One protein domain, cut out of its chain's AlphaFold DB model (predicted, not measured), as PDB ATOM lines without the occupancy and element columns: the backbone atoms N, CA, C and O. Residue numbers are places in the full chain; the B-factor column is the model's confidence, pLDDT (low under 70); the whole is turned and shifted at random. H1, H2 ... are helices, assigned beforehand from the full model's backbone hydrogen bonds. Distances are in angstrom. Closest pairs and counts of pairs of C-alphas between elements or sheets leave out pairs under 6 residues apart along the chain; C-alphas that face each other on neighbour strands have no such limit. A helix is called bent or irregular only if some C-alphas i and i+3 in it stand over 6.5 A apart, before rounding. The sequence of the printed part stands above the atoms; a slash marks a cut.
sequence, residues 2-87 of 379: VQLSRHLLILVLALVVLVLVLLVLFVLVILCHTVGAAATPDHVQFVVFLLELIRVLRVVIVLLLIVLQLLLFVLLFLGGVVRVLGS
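What this domain is: This is residues 2 to 87 of the 379 residues of an uncharacterized protein of Anopheles farauti (UniProt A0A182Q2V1). Start at residue 2 and you walk along one long helix, H1, round a tight turn, and back along a second, longer helix, H2, so that the two lie side by side as a narrow U, running opposite ways with little contact between them. The whole is a rod of 68 by 20 by 8 A. The printed part has 86 residues with two named helices, H1 then H2, and no named strand; the class is all helix. It is extended, with a radius of gyration of the C-alphas of 20.0 A.

How they stand to each other: Look first at H1, residues 2 to 37, then at H2, residues 43 to 86. They are close but not clearly touching, with 1 pair of C-alphas within 8 A. That closest pair is Ala 37 and Phe 46, whose C-alphas are 7.0 A apart. Their lines stand at a shallow tilt of 5 degrees, opposite ways, and their centres are 12.6 A apart. In H2 every O i to N i+4 pair is within hydrogen-bond range; in H1 31 of 32 are.

Where its parts are: Find C-alpha 2 at (170.272, 222.989, 146.263); from there H1 runs 53.2 A to C-alpha 37 at (207.719, 243.524, 114.605). After a tight link of 5 residues, H2 begins at C-alpha 43, at (215.478, 247.789, 117.892), and runs 63.0 A to C-alpha 86 at (172.365, 226.625, 158.624). Neither helix is bent.

The domain as a whole: The two C-alphas farthest apart are those of Pro 41 and Ser 87, at 68.4 A. Residues 2 to 7 of H1, residues 39 to 44, and residues 76 to 87, of which 76 to 86 belong to H2, stand free. The printed part has no cut. Its mean pLDDT is 76.5, and the model's confidence is under 70 at residues 2 to 3, 36 to 41 and 79 to 87.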
ATOM      1  N   VAL A   2     169.369 223.722 147.192       59.12
ATOM      2  CA  VAL A   2     170.272 222.989 146.263       59.12
ATOM      3  C   VAL A   2     170.306 223.556 144.828       59.12
ATOM      4  O   VAL A   2     171.319 223.448 144.146       59.12
ATOM      5  N   GLN A   3     169.231 224.192 144.352       63.91
ATOM      6  CA  GLN A   3     169.230 224.805 143.015       63.91
ATOM      7  C   GLN A   3     169.991 226.138 142.955       63.91
ATOM      8  O   GLN A   3     170.679 226.398 141.972       63.91
ATOM      9  N   LEU A   4     169.960 226.938 144.028       70.50
ATOM     10  CA  LEU A   4     170.677 228.215 144.079       70.50
ATOM     11  C   LEU A   4     172.202 228.005 144.024       70.50
ATOM     12  O   LEU A   4     172.906 228.758 143.360       70.50
ATOM     13  N   SER A   5     172.710 226.936 144.651       78.75
ATOM     14  CA  SER A   5     174.142 226.614 144.618       78.75
ATOM     15  C   SER A   5     174.623 226.167 143.237       78.75
ATOM     16  O   SER A   5     175.773 226.417 142.892       78.75
ATOM     17  N   ARG A   6     173.763 225.530 142.426       83.94
ATOM     18  CA  ARG A   6     174.117 225.126 141.056       83.94
ATOM     19  C   ARG A   6     174.237 226.328 140.126       83.94
ATOM     20  O   ARG A   6     175.214 226.412 139.394       83.94
ATOM     21  N   HIS A   7     173.295 227.267 140.183       82.19
ATOM     22  CA  HIS A   7     173.362 228.474 139.353       82.19
ATOM     23  C   HIS A   7     174.542 229.369 139.732       82.19
ATOM     24  O   HIS A   7     175.226 229.868 138.843       82.19
ATOM     25  N   LEU A   8     174.838 229.496 141.029       80.50
ATOM     26  CA  LEU A   8     176.019 230.223 141.489       80.50
ATOM     27  C   LEU A   8     177.315 229.569 140.987       80.50
ATOM     28  O   LEU A   8     178.193 230.260 140.485       80.50
ATOM     29  N   LEU A   9     177.422 228.238 141.071       82.62
ATOM     30  CA  LEU A   9     178.591 227.509 140.576       82.62
ATOM     31  C   LEU A   9     178.787 227.712 139.069       82.62
ATOM     32  O   LEU A   9     179.902 227.985 138.640       82.62
ATOM     33  N   ILE A  10     177.713 227.616 138.278       86.69
ATOM     34  CA  ILE A  10     177.762 227.829 136.824       86.69
ATOM     35  C   ILE A  10     178.213 229.255 136.503       86.69
ATOM     36  O   ILE A  10     179.059 229.437 135.635       86.69
ATOM     37  N   LEU A  11     177.697 230.254 137.224       84.94
ATOM     38  CA  LEU A  11     178.082 231.652 137.035       84.94
ATOM     39  C   LEU A  11     179.573 231.872 137.335       84.94
ATOM     40  O   LEU A  11     180.271 232.506 136.549       84.94
ATOM     41  N   VAL A  12     180.072 231.311 138.440       83.62
ATOM     42  CA  VAL A  12     181.496 231.385 138.797       83.62
ATOM     43  C   VAL A  12     182.353 230.700 137.733       83.62
ATOM     44  O   VAL A  12     183.365 231.255 137.314       83.62
ATOM     45  N   LEU A  13     181.937 229.528 137.251       85.00
ATOM     46  CA  LEU A  13     182.673 228.786 136.228       85.00
ATOM     47  C   LEU A  13     182.704 229.546 134.894       85.00
ATOM     48  O   LEU A  13     183.757 229.645 134.272       85.00
ATOM     49  N   ALA A  14     181.581 230.148 134.493       85.44
ATOM     50  CA  ALA A  14     181.496 230.993 133.305       85.44
ATOM     51  C   ALA A  14     182.405 232.228 133.413       85.44
ATOM     52  O   ALA A  14     183.090 232.567 132.451       85.44
ATOM     53  N   LEU A  15     182.466 232.860 134.591       83.62
ATOM     54  CA  LEU A  15     183.355 233.995 134.840       83.62
ATOM     55  C   LEU A  15     184.831 233.590 134.719       83.62
ATOM     56  O   LEU A  15     185.612 234.288 134.076       83.62
ATOM     57  N   VAL A  16     185.213 232.447 135.293       84.62
ATOM     58  CA  VAL A  16     186.587 231.923 135.206       84.62
ATOM     59  C   VAL A  16     186.972 231.625 133.755       84.62
ATOM     60  O   VAL A  16     188.059 232.005 133.321       84.62
ATOM     61  N   VAL A  17     186.077 230.998 132.987       87.44
ATOM     62  CA  VAL A  17     186.303 230.725 131.559       87.44
ATOM     63  C   VAL A  17     186.446 232.025 130.768       87.44
ATOM     64  O   VAL A  17     187.364 232.138 129.962       87.44
ATOM     65  N   LEU A  18     185.601 233.027 131.024       84.81
ATOM     66  CA  LEU A  18     185.691 234.332 130.364       84.81
ATOM     67  C   LEU A  18     187.048 235.002 130.618       84.81
ATOM     68  O   LEU A  18     187.680 235.486 129.682       84.81
ATOM     69  N   VAL A  19     187.520 234.989 131.867       83.81
ATOM     70  CA  VAL A  19     188.830 235.544 132.237       83.81
ATOM     71  C   VAL A  19     189.967 234.808 131.520       83.81
ATOM     72  O   VAL A  19     190.870 235.453 130.992       83.81
ATOM     73  N   LEU A  20     189.906 233.477 131.440       83.56
ATOM     74  CA  LEU A  20     190.877 232.668 130.696       83.56
ATOM     75  C   LEU A  20     190.891 233.008 129.202       83.56
ATOM     76  O   LEU A  20     191.965 233.190 128.633       83.56
ATOM     77  N   VAL A  21     189.721 233.138 128.574       86.50
ATOM     78  CA  VAL A  21     189.606 233.502 127.152       86.50
ATOM     79  C   VAL A  21     190.204 234.883 126.893       86.50
ATOM     80  O   VAL A  21     190.978 235.044 125.952       86.50
ATOM     81  N   LEU A  22     189.904 235.867 127.746       82.81
ATOM     82  CA  LEU A  22     190.474 237.212 127.635       82.81
ATOM     83  C   LEU A  22     192.000 237.195 127.770       82.81
ATOM     84  O   LEU A  22     192.688 237.891 127.026       82.81
ATOM     85  N   LEU A  23     192.535 236.370 128.671       82.75
ATOM     86  CA  LEU A  23     193.973 236.229 128.868       82.75
ATOM     87  C   LEU A  23     194.651 235.579 127.652       82.75
ATOM     88  O   LEU A  23     195.695 236.051 127.210       82.75
ATOM     89  N   VAL A  24     194.036 234.553 127.056       86.56
ATOM     90  CA  VAL A  24     194.534 233.919 125.823       86.56
ATOM     91  C   VAL A  24     194.505 234.892 124.644       86.56
ATOM     92  O   VAL A  24     195.495 234.997 123.923       86.56
ATOM     93  N   LEU A  25     193.407 235.632 124.459       83.31
ATOM     94  CA  LEU A  25     193.304 236.648 123.407       83.31
ATOM     95  C   LEU A  25     194.363 237.737 123.580       83.31
ATOM     96  O   LEU A  25     194.996 238.137 122.608       83.31
ATOM     97  N   PHE A  26     194.604 238.172 124.815       82.31
ATOM     98  CA  PHE A  26     195.651 239.139 125.120       82.31
ATOM     99  C   PHE A  26     197.041 238.611 124.737       82.31
ATOM    100  O   PHE A  26     197.792 239.302 124.053       82.31
ATOM    101  N   VAL A  27     197.364 237.363 125.092       84.75
ATOM    102  CA  VAL A  27     198.629 236.721 124.696       84.75
ATOM    103  C   VAL A  27     198.745 236.579 123.176       84.75
ATOM    104  O   VAL A  27     199.817 236.824 122.632       84.75
ATOM    105  N   LEU A  28     197.662 236.241 122.470       82.81
ATOM    106  CA  LEU A  28     197.650 236.167 121.004       82.81
ATOM    107  C   LEU A  28     197.924 237.524 120.353       82.81
ATOM    108  O   LEU A  28     198.709 237.591 119.412       82.81
ATOM    109  N   VAL A  29     197.331 238.604 120.870       83.56
ATOM    110  CA  VAL A  29     197.596 239.969 120.387       83.56
ATOM    111  C   VAL A  29     199.067 240.330 120.580       83.56
ATOM    112  O   VAL A  29     199.686 240.859 119.656       83.56
ATOM    113  N   ILE A  30     199.651 239.983 121.731       81.81
ATOM    114  CA  ILE A  30     201.090 240.146 121.977       81.81
ATOM    115  C   ILE A  30     201.896 239.358 120.950       81.81
ATOM    116  O   ILE A  30     202.799 239.916 120.329       81.81
ATOM    117  N   LEU A  31     201.564 238.082 120.744       81.75
ATOM    118  CA  LEU A  31     202.290 237.221 119.816       81.75
ATOM    119  C   LEU A  31     202.241 237.785 118.393       81.75
ATOM    120  O   LEU A  31     203.289 237.957 117.777       81.75
ATOM    121  N   CYS A  32     201.057 238.157 117.899       77.81
ATOM    122  CA  CYS A  32     200.890 238.775 116.585       77.81
ATOM    123  C   CYS A  32     201.725 240.052 116.438       77.81
ATOM    124  O   CYS A  32     202.376 240.233 115.412       77.81
ATOM    125  N   HIS A  33     201.765 240.903 117.465       75.56
ATOM    126  CA  HIS A  33     202.588 242.110 117.435       75.56
ATOM    127  C   HIS A  33     204.090 241.807 117.450       75.56
ATOM    128  O   HIS A  33     204.842 242.423 116.701       75.56
ATOM    129  N   THR A  34     204.537 240.857 118.276       75.00
ATOM    130  CA  THR A  34     205.960 240.482 118.356       75.00
ATOM    131  C   THR A  34     206.457 239.820 117.073       75.00
ATOM    132  O   THR A  34     207.552 240.134 116.614       75.00
ATOM    133  N   VAL A  35     205.641 238.965 116.448       78.19
ATOM    134  CA  VAL A  35     205.961 238.312 115.170       78.19
ATOM    135  C   VAL A  35     205.924 239.320 114.017       78.19
ATOM    136  O   VAL A  35     206.792 239.272 113.150       78.19
ATOM    137  N   GLY A  36     204.985 240.273 114.026       68.88
ATOM    138  CA  GLY A  36     204.938 241.358 113.042       68.88
ATOM    139  C   GLY A  36     206.118 242.332 113.147       68.88
ATOM    140  O   GLY A  36     206.637 242.776 112.128       68.88
ATOM    141  N   ALA A  37     206.588 242.625 114.365       62.00
ATOM    142  CA  ALA A  37     207.719 243.524 114.605       62.00
ATOM    143  C   ALA A  37     209.085 242.902 114.257       62.00
ATOM    144  O   ALA A  37     210.025 243.628 113.945       62.00
ATOM    145  N   ALA A  38     209.201 241.570 114.261       60.59
ATOM    146  CA  ALA A  38     210.433 240.869 113.887       60.59
ATOM    147  C   ALA A  38     210.807 241.020 112.396       60.59
ATOM    148  O   ALA A  38     211.917 240.659 112.006       60.59
ATOM    149  N   ALA A  39     209.910 241.558 111.562       62.62
ATOM    150  CA  ALA A  39     210.148 241.771 110.136       62.62
ATOM    151  C   ALA A  39     210.931 243.062 109.811       62.62
ATOM    152  O   ALA A  39     211.335 243.244 108.663       62.62
ATOM    153  N   THR A  40     211.176 243.948 110.784       66.00
ATOM    154  CA  THR A  40     211.907 245.211 110.568       66.00
ATOM    155  C   THR A  40     212.952 245.453 111.669       66.00
ATOM    156  O   THR A  40     212.614 245.333 112.845       66.00
ATOM    157  N   PRO A  41     214.209 245.806 111.336       62.22
ATOM    158  CA  PRO A  41     215.356 245.752 112.256       62.22
ATOM    159  C   PRO A  41     215.480 246.928 113.249       62.22
ATOM    160  O   PRO A  41     216.540 247.129 113.843       62.22
ATOM    161  N   ASP A  42     214.420 247.700 113.487       77.75
ATOM    162  CA  ASP A  42     214.499 248.892 114.335       77.75
ATOM    163  C   ASP A  42     214.312 248.549 115.823       77.75
ATOM    164  O   ASP A  42     213.227 248.647 116.403       77.75
ATOM    165  N   HIS A  43     215.417 248.174 116.474       72.69
ATOM    166  CA  HIS A  43     215.478 247.789 117.892       72.69
ATOM    167  C   HIS A  43     214.867 248.813 118.868       72.69
ATOM    168  O   HIS A  43     214.368 248.431 119.928       72.69
ATOM    169  N   VAL A  44     214.860 250.107 118.530       79.62
ATOM    170  CA  VAL A  44     214.300 251.163 119.392       79.62
ATOM    171  C   VAL A  44     212.772 251.076 119.468       79.62
ATOM    172  O   VAL A  44     212.206 251.204 120.555       79.62
ATOM    173  N   GLN A  45     212.095 250.796 118.348       78.69
ATOM    174  CA  GLN A  45     210.634 250.659 118.337       78.69
ATOM    175  C   GLN A  45     210.182 249.421 119.117       78.69
ATOM    176  O   GLN A  45     209.174 249.470 119.824       78.69
ATOM    177  N   PHE A  46     210.972 248.346 119.072       76.00
ATOM    178  CA  PHE A  46     210.715 247.141 119.855       76.00
ATOM    179  C   PHE A  46     210.781 247.397 121.370       76.00
ATOM    180  O   PHE A  46     209.910 246.940 122.108       76.00
ATOM    181  N   VAL A  47     211.769 248.162 121.849       77.94
ATOM    182  CA  VAL A  47     211.904 248.477 123.286       77.94
ATOM    183  C   VAL A  47     210.756 249.360 123.781       77.94
ATOM    184  O   VAL A  47     210.206 249.099 124.852       77.94
ATOM    185  N   VAL A  48     210.354 250.372 123.004       83.19
ATOM    186  CA  VAL A  48     209.201 251.224 123.348       83.19
ATOM    187  C   VAL A  48     207.916 250.395 123.386       83.19
ATOM    188  O   VAL A  48     207.148 250.508 124.340       83.19
ATOM    189  N   PHE A  49     207.719 249.500 122.415       79.75
ATOM    190  CA  PHE A  49     206.589 248.573 122.409       79.75
ATOM    191  C   PHE A  49     206.589 247.650 123.637       79.75
ATOM    192  O   PHE A  49     205.553 247.478 124.276       79.75
ATOM    193  N   LEU A  50     207.746 247.092 124.011       77.69
ATOM    194  CA  LEU A  50     207.878 246.224 125.181       77.69
ATOM    195  C   LEU A  50     207.535 246.967 126.483       77.69
ATOM    196  O   LEU A  50     206.840 246.421 127.339       77.69
ATOM    197  N   LEU A  51     207.987 248.215 126.634       81.19
ATOM    198  CA  LEU A  51     207.664 249.047 127.797       81.19
ATOM    199  C   LEU A  51     206.164 249.345 127.885       81.19
ATOM    200  O   LEU A  51     205.582 249.238 128.971       81.19
ATOM    201  N   GLU A  52     205.527 249.645 126.756       85.56
ATOM    202  CA  GLU A  52     204.089 249.902 126.720       85.56
ATOM    203  C   GLU A  52     203.282 248.635 126.979       85.56
ATOM    204  O   GLU A  52     202.296 248.659 127.721       85.56
ATOM    205  N   LEU A  53     203.774 247.494 126.502       79.50
ATOM    206  CA  LEU A  53     203.195 246.203 126.816       79.50
ATOM    207  C   LEU A  53     203.285 245.880 128.312       79.50
ATOM    208  O   LEU A  53     202.305 245.420 128.896       79.50
ATOM    209  N   ILE A  54     204.423 246.151 128.955       80.44
ATOM    210  CA  ILE A  54     204.596 245.956 130.402       80.44
ATOM    211  C   ILE A  54     203.631 246.855 131.188       80.44
ATOM    212  O   ILE A  54     203.046 246.407 132.179       80.44
ATOM    213  N   ARG A  55     203.413 248.103 130.748       85.56
ATOM    214  CA  ARG A  55     202.425 249.006 131.367       85.56
ATOM    215  C   ARG A  55     201.011 248.448 131.257       85.56
ATOM    216  O   ARG A  55     200.319 248.376 132.273       85.56
ATOM    217  N   VAL A  56     200.603 248.008 130.067       82.25
ATOM    218  CA  VAL A  56     199.275 247.412 129.850       82.25
ATOM    219  C   VAL A  56     199.120 246.131 130.671       82.25
ATOM    220  O   VAL A  56     198.133 245.982 131.390       82.25
ATOM    221  N   LEU A  57     200.119 245.247 130.653       79.94
ATOM    222  CA  LEU A  57     200.123 244.008 131.430       79.94
ATOM    223  C   LEU A  57     199.972 244.288 132.931       79.94
ATOM    224  O   LEU A  57     199.195 243.617 133.607       79.94
ATOM    225  N   ARG A  58     200.655 245.311 133.459       84.25
ATOM    226  CA  ARG A  58     200.528 245.715 134.866       84.25
ATOM    227  C   ARG A  58     199.098 246.137 135.207       84.25
ATOM    228  O   ARG A  58     198.590 245.729 136.249       84.25
ATOM    229  N   VAL A  59     198.442 246.910 134.340       83.38
ATOM    230  CA  VAL A  59     197.041 247.325 134.536       83.38
ATOM    231  C   VAL A  59     196.104 246.115 134.503       83.38
ATOM    232  O   VAL A  59     195.248 245.984 135.378       83.38
ATOM    233  N   VAL A  60     196.302 245.196 133.553       81.81
ATOM    234  CA  VAL A  60     195.498 243.969 133.434       81.81
ATOM    235  C   VAL A  60     195.642 243.088 134.677       81.81
ATOM    236  O   VAL A  60     194.635 242.627 135.214       81.81
ATOM    237  N   ILE A  61     196.863 242.895 135.186       81.38
ATOM    238  CA  ILE A  61     197.113 242.113 136.406       81.38
ATOM    239  C   ILE A  61     196.404 242.741 137.611       81.38
ATOM    240  O   ILE A  61     195.742 242.033 138.369       81.38
ATOM    241  N   VAL A  62     196.503 244.062 137.783       85.12
ATOM    242  CA  VAL A  62     195.832 244.765 138.888       85.12
ATOM    243  C   VAL A  62     194.313 244.610 138.794       85.12
ATOM    244  O   VAL A  62     193.671 244.297 139.797       85.12
ATOM    245  N   LEU A  63     193.735 244.754 137.600       82.31
ATOM    246  CA  LEU A  63     192.300 244.562 137.387       82.31
ATOM    247  C   LEU A  63     191.864 243.130 137.737       82.31
ATOM    248  O   LEU A  63     190.851 242.930 138.407       82.31
ATOM    249  N   LEU A  64     192.655 242.134 137.338       81.12
ATOM    250  CA  LEU A  64     192.381 240.722 137.602       81.12
ATOM    251  C   LEU A  64     192.428 240.399 139.104       81.12
ATOM    252  O   LEU A  64     191.569 239.672 139.603       81.12
ATOM    253  N   LEU A  65     193.372 240.994 139.840       83.38
ATOM    254  CA  LEU A  65     193.449 240.883 141.300       83.38
ATOM    255  C   LEU A  65     192.224 241.503 141.988       83.38
ATOM    256  O   LEU A  65     191.674 240.894 142.905       83.38
ATOM    257  N   ILE A  66     191.749 242.662 141.519       84.88
ATOM    258  CA  ILE A  66     190.533 243.304 142.048       84.88
ATOM    259  C   ILE A  66     189.309 242.401 141.840       84.88
ATOM    260  O   ILE A  66     188.533 242.183 142.774       84.88
ATOM    261  N   VAL A  67     189.149 241.832 140.641       83.31
ATOM    262  CA  VAL A  67     188.040 240.913 140.331       83.31
ATOM    263  C   VAL A  67     188.101 239.660 141.208       83.31
ATOM    264  O   VAL A  67     187.083 239.254 141.770       83.31
ATOM    265  N   LEU A  68     189.289 239.072 141.382       81.94
ATOM    266  CA  LEU A  68     189.482 237.906 142.243       81.94
ATOM    267  C   LEU A  68     189.122 238.211 143.704       81.94
ATOM    268  O   LEU A  68     188.468 237.403 144.367       81.94
ATOM    269  N   GLN A  69     189.503 239.387 144.201       87.19
ATOM    270  CA  GLN A  69     189.226 239.800 145.573       87.19
ATOM    271  C   GLN A  69     187.731 240.051 145.814       87.19
ATOM    272  O   GLN A  69     187.199 239.629 146.843       87.19
ATOM    273  N   LEU A  70     187.030 240.649 144.845       82.56
ATOM    274  CA  LEU A  70     185.570 240.786 144.878       82.56
ATOM    275  C   LEU A  70     184.869 239.422 144.867       82.56
ATOM    276  O   LEU A  70     183.942 239.203 145.647       82.56
ATOM    277  N   LEU A  71     185.333 238.483 144.039       80.75
ATOM    278  CA  LEU A  71     184.791 237.125 143.995       80.75
ATOM    279  C   LEU A  71     184.959 236.414 145.347       80.75
ATOM    280  O   LEU A  71     184.005 235.827 145.860       80.75
ATOM    281  N   LEU A  72     186.151 236.497 145.944       81.75
ATOM    282  CA  LEU A  72     186.433 235.921 147.259       81.75
ATOM    283  C   LEU A  72     185.522 236.530 148.332       81.75
ATOM    284  O   LEU A  72     184.951 235.798 149.140       81.75
ATOM    285  N   PHE A  73     185.342 237.852 148.314       83.19
ATOM    286  CA  PHE A  73     184.447 238.547 149.234       83.19
ATOM    287  C   PHE A  73     183.002 238.053 149.101       83.19
ATOM    288  O   PHE A  73     182.373 237.721 150.104       83.19
ATOM    289  N   VAL A  74     182.493 237.922 147.873       81.19
ATOM    290  CA  VAL A  74     181.148 237.392 147.602       81.19
ATOM    291  C   VAL A  74     181.009 235.953 148.108       81.19
ATOM    292  O   VAL A  74     180.022 235.633 148.770       81.19
ATOM    293  N   LEU A  75     182.003 235.093 147.868       77.94
ATOM    294  CA  LEU A  75     182.006 233.708 148.350       77.94
ATOM    295  C   LEU A  75     182.043 233.619 149.879       77.94
ATOM    296  O   LEU A  75     181.310 232.816 150.459       77.94
ATOM    297  N   LEU A  76     182.854 234.446 150.543       76.44
ATOM    298  CA  LEU A  76     182.914 234.518 152.004       76.44
ATOM    299  C   LEU A  76     181.610 235.052 152.592       76.44
ATOM    300  O   LEU A  76     181.120 234.503 153.578       76.44
ATOM    301  N   PHE A  77     181.017 236.069 151.972       78.88
ATOM    302  CA  PHE A  77     179.740 236.627 152.393       78.88
ATOM    303  C   PHE A  77     178.613 235.596 152.252       78.88
ATOM    304  O   PHE A  77     177.895 235.328 153.215       78.88
ATOM    305  N   LEU A  78     178.508 234.929 151.100       72.75
ATOM    306  CA  LEU A  78     177.554 233.837 150.879       72.75
ATOM    307  C   LEU A  78     177.804 232.665 151.838       72.75
ATOM    308  O   LEU A  78     176.858 232.145 152.428       72.75
ATOM    309  N   GLY A  79     179.060 232.271 152.051       66.62
ATOM    310  CA  GLY A  79     179.436 231.217 152.995       66.62
ATOM    311  C   GLY A  79     179.102 231.568 154.447       66.62
ATOM    312  O   GLY A  79     178.611 230.717 155.193       66.62
ATOM    313  N   GLY A  80     179.303 232.826 154.842       60.78
ATOM    314  CA  GLY A  80     178.936 233.367 156.148       60.78
ATOM    315  C   GLY A  80     177.422 233.390 156.350       60.78
ATOM    316  O   GLY A  80     176.926 232.864 157.345       60.78
ATOM    317  N   VAL A  81     176.671 233.893 155.371       56.59
ATOM    318  CA  VAL A  81     175.201 233.909 155.388       56.59
ATOM    319  C   VAL A  81     174.633 232.486 155.453       56.59
ATOM    320  O   VAL A  81     173.730 232.218 156.247       56.59
ATOM    321  N   VAL A  82     175.198 231.534 154.704       52.81
ATOM    322  CA  VAL A  82     174.797 230.118 154.768       52.81
ATOM    323  C   VAL A  82     175.152 229.491 156.119       52.81
ATOM    324  O   VAL A  82     174.340 228.736 156.656       52.81
ATOM    325  N   ARG A  83     176.297 229.823 156.730       46.38
ATOM    326  CA  ARG A  83     176.628 229.372 158.095       46.38
ATOM    327  C   ARG A  83     175.648 229.916 159.137       46.38
ATOM    328  O   ARG A  83     175.219 229.157 160.007       46.38
ATOM    329  N   VAL A  84     175.256 231.184 159.027       45.53
ATOM    330  CA  VAL A  84     174.294 231.836 159.936       45.53
ATOM    331  C   VAL A  84     172.872 231.287 159.750       45.53
ATOM    332  O   VAL A  84     172.129 231.146 160.722       45.53
ATOM    333  N   LEU A  85     172.485 230.905 158.531       42.28
ATOM    334  CA  LEU A  85     171.176 230.295 158.252       42.28
ATOM    335  C   LEU A  85     171.132 228.784 158.546       42.28
ATOM    336  O   LEU A  85     170.078 228.264 158.904       42.28
ATOM    337  N   GLY A  86     172.259 228.077 158.425       35.28
ATOM    338  CA  GLY A  86     172.365 226.625 158.624       35.28
ATOM    339  C   GLY A  86     172.506 226.172 160.081       35.28
ATOM    340  O   GLY A  86     172.387 224.978 160.356       35.28
ATOM    341  N   SER A  87     172.732 227.102 161.012       33.53
ATOM    342  CA  SER A  87     172.932 226.837 162.446       33.53
ATOM    343  C   SER A  87     171.829 227.433 163.333       33.53
ATOM    344  O   SER A  87     172.031 227.692 164.520       33.53
TER     345      SER A  87